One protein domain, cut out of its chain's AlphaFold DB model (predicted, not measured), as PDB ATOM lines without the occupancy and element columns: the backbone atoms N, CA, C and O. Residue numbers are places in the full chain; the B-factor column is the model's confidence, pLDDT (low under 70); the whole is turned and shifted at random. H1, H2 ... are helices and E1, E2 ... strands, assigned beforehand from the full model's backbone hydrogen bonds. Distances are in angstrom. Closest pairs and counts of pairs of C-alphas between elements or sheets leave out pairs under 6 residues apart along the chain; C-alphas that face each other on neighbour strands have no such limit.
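Overview. This is residues 9 to 57 of the 57 residues of an uncharacterized protein of Shewanella psychrophila (UniProt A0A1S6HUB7). A small antiparallel sheet, the meander E1 E2 E3, each strand beside the one before, forms a head with the long loop of residues 12 to 27; residues 41 to 57 stick out as a tail holding the short helix H1. The 49 printed residues hold three named strands, then one named helix: mixed class, under half in named elements. The whole is extended, radius of gyration of the C-alphas 19.0 A, spanning 58 by 28 by 11 A.

Along the chain. E2, residues 28 to 33, is 13.8 A long. E1 is residues 9 to 11, from C-alpha 9 at (-14.572, 3.468, 28.412); E3 is 36 to 38. H1, residues 48 to 55, runs 12.0 A to C-alpha 55 at (-24.888, -39.270, 24.370).

Arrangement. Hairpin E1 and E2 is antiparallel at 168 degrees, N 10 and O 30 being 2.8 A apart, within hydrogen-bond range. Hairpin E2 and E3 is antiparallel at 145 degrees, with N 38 and O 31 at 2.7 A. H1 is not on the sheet; 1 of 4 O i to N i+4 and 3 of 5 O i to N i+3 pairs are within range.

Size, cuts and confidence. The farthest C-alphas, Lys 17 and Ala 57, are 58.4 A apart. The printed part has no cut; link E1 to E2 is long. Residues 41 to 57 have pLDDT under 70.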
ATOM      1  N   THR A   9     -14.442   4.550  27.429       92.12
ATOM      2  CA  THR A   9     -14.572   3.468  28.412       92.12
ATOM      3  C   THR A   9     -14.953   4.046  29.767       92.12
ATOM      4  O   THR A   9     -14.397   5.052  30.202       92.12
ATOM      5  N   ILE A  10     -15.898   3.396  30.437       91.38
ATOM      6  CA  ILE A  10     -16.345   3.724  31.786       91.38
ATOM      7  C   ILE A  10     -15.605   2.801  32.753       91.38
ATOM      8  O   ILE A  10     -15.685   1.575  32.642       91.38
ATOM      9  N   LEU A  11     -14.885   3.406  33.690       94.50
ATOM     10  CA  LEU A  11     -14.088   2.717  34.700       94.50
ATOM     11  C   LEU A  11     -14.773   2.806  36.064       94.50
ATOM     12  O   LEU A  11     -15.435   3.800  36.360       94.50
ATOM     13  N   GLU A  12     -14.586   1.784  36.897       94.81
ATOM     14  CA  GLU A  12     -15.124   1.749  38.262       94.81
ATOM     15  C   GLU A  12     -14.567   2.876  39.144       94.81
ATOM     16  O   GLU A  12     -15.277   3.436  39.978       94.81
ATOM     17  N   GLN A  13     -13.297   3.225  38.941       94.62
ATOM     18  CA  GLN A  13     -12.590   4.228  39.727       94.62
ATOM     19  C   GLN A  13     -12.093   5.361  38.837       94.62
ATOM     20  O   GLN A  13     -11.837   5.183  37.647       94.62
ATOM     21  N   ASN A  14     -11.906   6.538  39.437       93.69
ATOM     22  CA  ASN A  14     -11.272   7.652  38.749       93.69
ATOM     23  C   ASN A  14      -9.776   7.334  38.540       93.69
ATOM     24  O   ASN A  14      -9.041   7.304  39.530       93.69
ATOM     25  N   PRO A  15      -9.299   7.164  37.294       93.75
ATOM     26  CA  PRO A  15      -7.918   6.762  37.027       93.75
ATOM     27  C   PRO A  15      -6.893   7.811  37.477       93.75
ATOM     28  O   PRO A  15      -5.752   7.473  37.752       93.75
ATOM     29  N   TYR A  16      -7.284   9.078  37.631       95.06
ATOM     30  CA  TYR A  16      -6.391  10.134  38.121       95.06
ATOM     31  C   TYR A  16      -6.204  10.128  39.643       95.06
ATOM     32  O   TYR A  16      -5.432  10.924  40.171       95.06
ATOM     33  N   LYS A  17      -6.936   9.270  40.359       96.00
ATOM     34  CA  LYS A  17      -6.862   9.120  41.819       96.00
ATOM     35  C   LYS A  17      -6.260   7.779  42.246       96.00
ATOM     36  O   LYS A  17      -6.310   7.446  43.426       96.00
ATOM     37  N   VAL A  18      -5.726   7.010  41.299       94.38
ATOM     38  CA  VAL A  18      -5.179   5.665  41.512       94.38
ATOM     39  C   VAL A  18      -3.696   5.664  41.132       94.38
ATOM     40  O   VAL A  18      -3.281   6.380  40.222       94.38
ATOM     41  N   GLU A  19      -2.889   4.879  41.846       95.81
ATOM     42  CA  GLU A  19      -1.460   4.713  41.555       95.81
ATOM     43  C   GLU A  19      -1.236   4.085  40.166       95.81
ATOM     44  O   GLU A  19      -2.058   3.310  39.666       95.81
ATOM     45  N   LEU A  20      -0.117   4.429  39.521       94.50
ATOM     46  CA  LEU A  20       0.151   4.093  38.117       94.50
ATOM     47  C   LEU A  20       0.183   2.575  37.854       94.50
ATOM     48  O   LEU A  20      -0.284   2.099  36.819       94.50
ATOM     49  N   ASP A  21       0.718   1.813  38.803       95.94
ATOM     50  CA  ASP A  21       0.779   0.350  38.817       95.94
ATOM     51  C   ASP A  21      -0.610  -0.298  38.954       95.94
ATOM     52  O   ASP A  21      -0.872  -1.368  38.396       95.94
ATOM     53  N   LYS A  22      -1.539   0.381  39.629       94.50
ATOM     54  CA  LYS A  22      -2.914  -0.083  39.844       94.50
ATOM     55  C   LYS A  22      -3.866   0.270  38.704       94.50
ATOM     56  O   LYS A  22      -4.909  -0.368  38.597       94.50
ATOM     57  N   LEU A  23      -3.503   1.186  37.800       92.31
ATOM     58  CA  LEU A  23      -4.350   1.589  36.663       92.31
ATOM     59  C   LEU A  23      -4.861   0.410  35.826       92.31
ATOM     60  O   LEU A  23      -6.025   0.384  35.438       92.31
ATOM     61  N   LYS A  24      -4.000  -0.580  35.567       91.31
ATOM     62  CA  LYS A  24      -4.340  -1.764  34.755       91.31
ATOM     63  C   LYS A  24      -5.321  -2.716  35.443       91.31
ATOM     64  O   LYS A  24      -5.849  -3.610  34.791       91.31
ATOM     65  N   HIS A  25      -5.538  -2.534  36.741       94.81
ATOM     66  CA  HIS A  25      -6.394  -3.373  37.567       94.81
ATOM     67  C   HIS A  25      -7.769  -2.739  37.813       94.81
ATOM     68  O   HIS A  25      -8.617  -3.367  38.441       94.81
ATOM     69  N   ILE A  26      -8.008  -1.508  37.338       94.62
ATOM     70  CA  ILE A  26      -9.319  -0.868  37.467       94.62
ATOM     71  C   ILE A  26     -10.315  -1.625  36.591       94.62
ATOM     72  O   ILE A  26     -10.125  -1.752  35.378       94.62
ATOM     73  N   GLN A  27     -11.396  -2.101  37.203       93.75
ATOM     74  CA  GLN A  27     -12.450  -2.799  36.490       93.75
ATOM     75  C   GLN A  27     -13.122  -1.867  35.472       93.75
ATOM     76  O   GLN A  27     -13.471  -0.717  35.760       93.75
ATOM     77  N   VAL A  28     -13.337  -2.392  34.268       91.69
ATOM     78  CA  VAL A  28     -14.137  -1.737  33.234       91.69
ATOM     79  C   VAL A  28     -15.606  -2.077  33.468       91.69
ATOM     80  O   VAL A  28     -15.960  -3.255  33.548       91.69
ATOM     81  N   TYR A  29     -16.462  -1.057  33.550       88.94
ATOM     82  CA  TYR A  29     -17.918  -1.223  33.625       88.94
ATOM     83  C   TYR A  29     -18.573  -1.311  32.254       88.94
ATOM     84  O   TYR A  29     -19.582  -1.994  32.089       88.94
ATOM     85  N   GLY A  30     -18.000  -0.644  31.259       88.62
ATOM     86  CA  GLY A  30     -18.477  -0.743  29.891       88.62
ATOM     87  C   GLY A  30     -17.655   0.103  28.940       88.62
ATOM     88  O   GLY A  30     -16.953   1.030  29.345       88.62
ATOM     89  N   THR A  31     -17.779  -0.209  27.660       91.69
ATOM     90  CA  THR A  31     -17.138   0.541  26.583       91.69
ATOM     91  C   THR A  31     -18.206   0.973  25.593       91.69
ATOM     92  O   THR A  31     -19.105   0.206  25.269       91.69
ATOM     93  N   VAL A  32     -18.124   2.207  25.115       90.75
ATOM     94  CA  VAL A  32     -18.908   2.697  23.984       90.75
ATOM     95  C   VAL A  32     -17.968   2.796  22.797       90.75
ATOM     96  O   VAL A  32     -16.920   3.432  22.896       90.75
ATOM     97  N   PHE A  33     -18.338   2.153  21.695       89.56
ATOM     98  CA  PHE A  33     -17.603   2.188  20.440       89.56
ATOM     99  C   PHE A  33     -18.556   2.577  19.312       89.56
ATOM    100  O   PHE A  33     -19.574   1.917  19.100       89.56
ATOM    101  N   GLU A  34     -18.269   3.690  18.641       88.25
ATOM    102  CA  GLU A  34     -19.114   4.302  17.607       88.25
ATOM    103  C   GLU A  34     -20.584   4.463  18.044       88.25
ATOM    104  O   GLU A  34     -21.522   4.264  17.272       88.25
ATOM    105  N   GLY A  35     -20.796   4.796  19.322       83.50
ATOM    106  CA  GLY A  35     -22.131   4.932  19.913       83.50
ATOM    107  C   GLY A  35     -22.827   3.617  20.297       83.50
ATOM    108  O   GLY A  35     -23.977   3.654  20.730       83.50
ATOM    109  N   LYS A  36     -22.162   2.460  20.183       84.62
ATOM    110  CA  LYS A  36     -22.682   1.144  20.601       84.62
ATOM    111  C   LYS A  36     -22.020   0.676  21.897       84.62
ATOM    112  O   LYS A  36     -20.806   0.779  22.040       84.62
ATOM    113  N   LEU A  37     -22.809   0.130  22.824       87.06
ATOM    114  CA  LEU A  37     -22.303  -0.473  24.063       87.06
ATOM    115  C   LEU A  37     -21.622  -1.819  23.785       87.06
ATOM    116  O   LEU A  37     -22.190  -2.681  23.115       87.06
ATOM    117  N   PHE A  38     -20.438  -2.007  24.359       85.00
ATOM    118  CA  PHE A  38     -19.631  -3.218  24.315       85.00
ATOM    119  C   PHE A  38     -19.351  -3.749  25.734       85.00
ATOM    120  O   PHE A  38     -19.121  -2.954  26.650       85.00
ATOM    121  N   PRO A  39     -19.323  -5.083  25.919       77.38
ATOM    122  CA  PRO A  39     -19.574  -6.104  24.901       77.38
ATOM    123  C   PRO A  39     -21.057  -6.162  24.507       77.38
ATOM    124  O   PRO A  39     -21.946  -6.155  25.361       77.38
ATOM    125  N   ILE A  40     -21.334  -6.240  23.204       70.81
ATOM    126  CA  ILE A  40     -22.679  -6.565  22.728       70.81
ATOM    127  C   ILE A  40     -22.910  -8.008  23.169       70.81
ATOM    128  O   ILE A  40     -22.178  -8.897  22.740       70.81
ATOM    129  N   LYS A  41     -23.862  -8.243  24.081       67.00
ATOM    130  CA  LYS A  41     -24.209  -9.596  24.534       67.00
ATOM    131  C   LYS A  41     -24.624 -10.436  23.323       67.00
ATOM    132  O   LYS A  41     -25.795 -10.451  22.953       67.00
ATOM    133  N   HIS A  42     -23.694 -11.169  22.727       56.12
ATOM    134  CA  HIS A  42     -24.044 -12.343  21.954       56.12
ATOM    135  C   HIS A  42     -24.437 -13.393  22.990       56.12
ATOM    136  O   HIS A  42     -23.626 -13.793  23.821       56.12
ATOM    137  N   LYS A  43     -25.714 -13.785  23.007       50.25
ATOM    138  CA  LYS A  43     -26.086 -15.066  23.607       50.25
ATOM    139  C   LYS A  43     -25.292 -16.125  22.847       50.25
ATOM    140  O   LYS A  43     -25.703 -16.512  21.758       50.25
ATOM    141  N   GLU A  44     -24.163 -16.564  23.381       51.31
ATOM    142  CA  GLU A  44     -23.625 -17.845  22.956       51.31
ATOM    143  C   GLU A  44     -24.600 -18.927  23.435       51.31
ATOM    144  O   GLU A  44     -25.053 -18.881  24.588       51.31
ATOM    145  N   PRO A  45     -25.006 -19.869  22.569       47.97
ATOM    146  CA  PRO A  45     -25.774 -21.009  23.022       47.97
ATOM    147  C   PRO A  45     -24.877 -21.809  23.964       47.97
ATOM    148  O   PRO A  45     -23.713 -22.061  23.666       47.97
ATOM    149  N   VAL A  46     -25.421 -22.199  25.114       56.88
ATOM    150  CA  VAL A  46     -24.746 -23.072  26.075       56.88
ATOM    151  C   VAL A  46     -24.453 -24.410  25.386       56.88
ATOM    152  O   VAL A  46     -25.275 -25.324  25.403       56.88
ATOM    153  N   ALA A  47     -23.277 -24.530  24.768       56.59
ATOM    154  CA  ALA A  47     -22.826 -25.719  24.043       56.59
ATOM    155  C   ALA A  47     -22.620 -26.944  24.956       56.59
ATOM    156  O   ALA A  47     -22.362 -28.041  24.479       56.59
ATOM    157  N   HIS A  48     -22.768 -26.785  26.273       53.19
ATOM    158  CA  HIS A  48     -22.641 -27.884  27.227       53.19
ATOM    159  C   HIS A  48     -23.937 -28.704  27.397       53.19
ATOM    160  O   HIS A  48     -23.890 -29.845  27.851       53.19
ATOM    161  N   LEU A  49     -25.106 -28.163  27.027       54.25
ATOM    162  CA  LEU A  49     -26.391 -28.872  27.163       54.25
ATOM    163  C   LEU A  49     -26.753 -29.731  25.938       54.25
ATOM    164  O   LEU A  49     -27.561 -30.647  26.068       54.25
ATOM    165  N   SER A  50     -26.142 -29.492  24.771       52.78
ATOM    166  CA  SER A  50     -26.383 -30.288  23.555       52.78
ATOM    167  C   SER A  50     -25.576 -31.589  23.506       52.78
ATOM    168  O   SER A  50     -26.032 -32.562  22.911       52.78
ATOM    169  N   VAL A  51     -24.406 -31.645  24.154       58.03
ATOM    170  CA  VAL A  51     -23.565 -32.858  24.167       58.03
ATOM    171  C   VAL A  51     -24.233 -33.990  24.955       58.03
ATOM    172  O   VAL A  51     -24.193 -35.139  24.527       58.03
ATOM    173  N   LEU A  52     -24.914 -33.669  26.060       58.28
ATOM    174  CA  LEU A  52     -25.629 -34.662  26.869       58.28
ATOM    175  C   LEU A  52     -26.800 -35.318  26.122       58.28
ATOM    176  O   LEU A  52     -27.039 -36.506  26.310       58.28
ATOM    177  N   TYR A  53     -27.497 -34.584  25.249       58.81
ATOM    178  CA  TYR A  53     -28.656 -35.122  24.523       58.81
ATOM    179  C   TYR A  53     -28.263 -36.110  23.413       58.81
ATOM    180  O   TYR A  53     -29.029 -37.016  23.118       58.81
ATOM    181  N   ASN A  54     -27.060 -35.977  22.844       56.09
ATOM    182  CA  ASN A  54     -26.544 -36.891  21.816       56.09
ATOM    183  C   ASN A  54     -25.822 -38.120  22.390       56.09
ATOM    184  O   ASN A  54     -25.527 -39.047  21.645       56.09
ATOM    185  N   LEU A  55     -25.499 -38.121  23.689       58.03
ATOM    186  CA  LEU A  55     -24.888 -39.270  24.370       58.03
ATOM    187  C   LEU A  55     -25.935 -40.174  25.045       58.03
ATOM    188  O   LEU A  55     -25.636 -41.313  25.391       58.03
ATOM    189  N   LEU A  56     -27.150 -39.657  25.249       58.16
ATOM    190  CA  LEU A  56     -28.284 -40.370  25.844       58.16
ATOM    191  C   LEU A  56     -29.367 -40.754  24.814       58.16
ATOM    192  O   LEU A  56     -30.429 -41.224  25.222       58.16
ATOM    193  N   ALA A  57     -29.110 -40.541  23.518       46.12
ATOM    194  CA  ALA A  57     -29.983 -40.915  22.400       46.12
ATOM    195  C   ALA A  57     -29.468 -42.163  21.670       46.12
ATOM    196  O   ALA A  57     -28.231 -42.293  21.532       46.12
TER     197      ALA A  57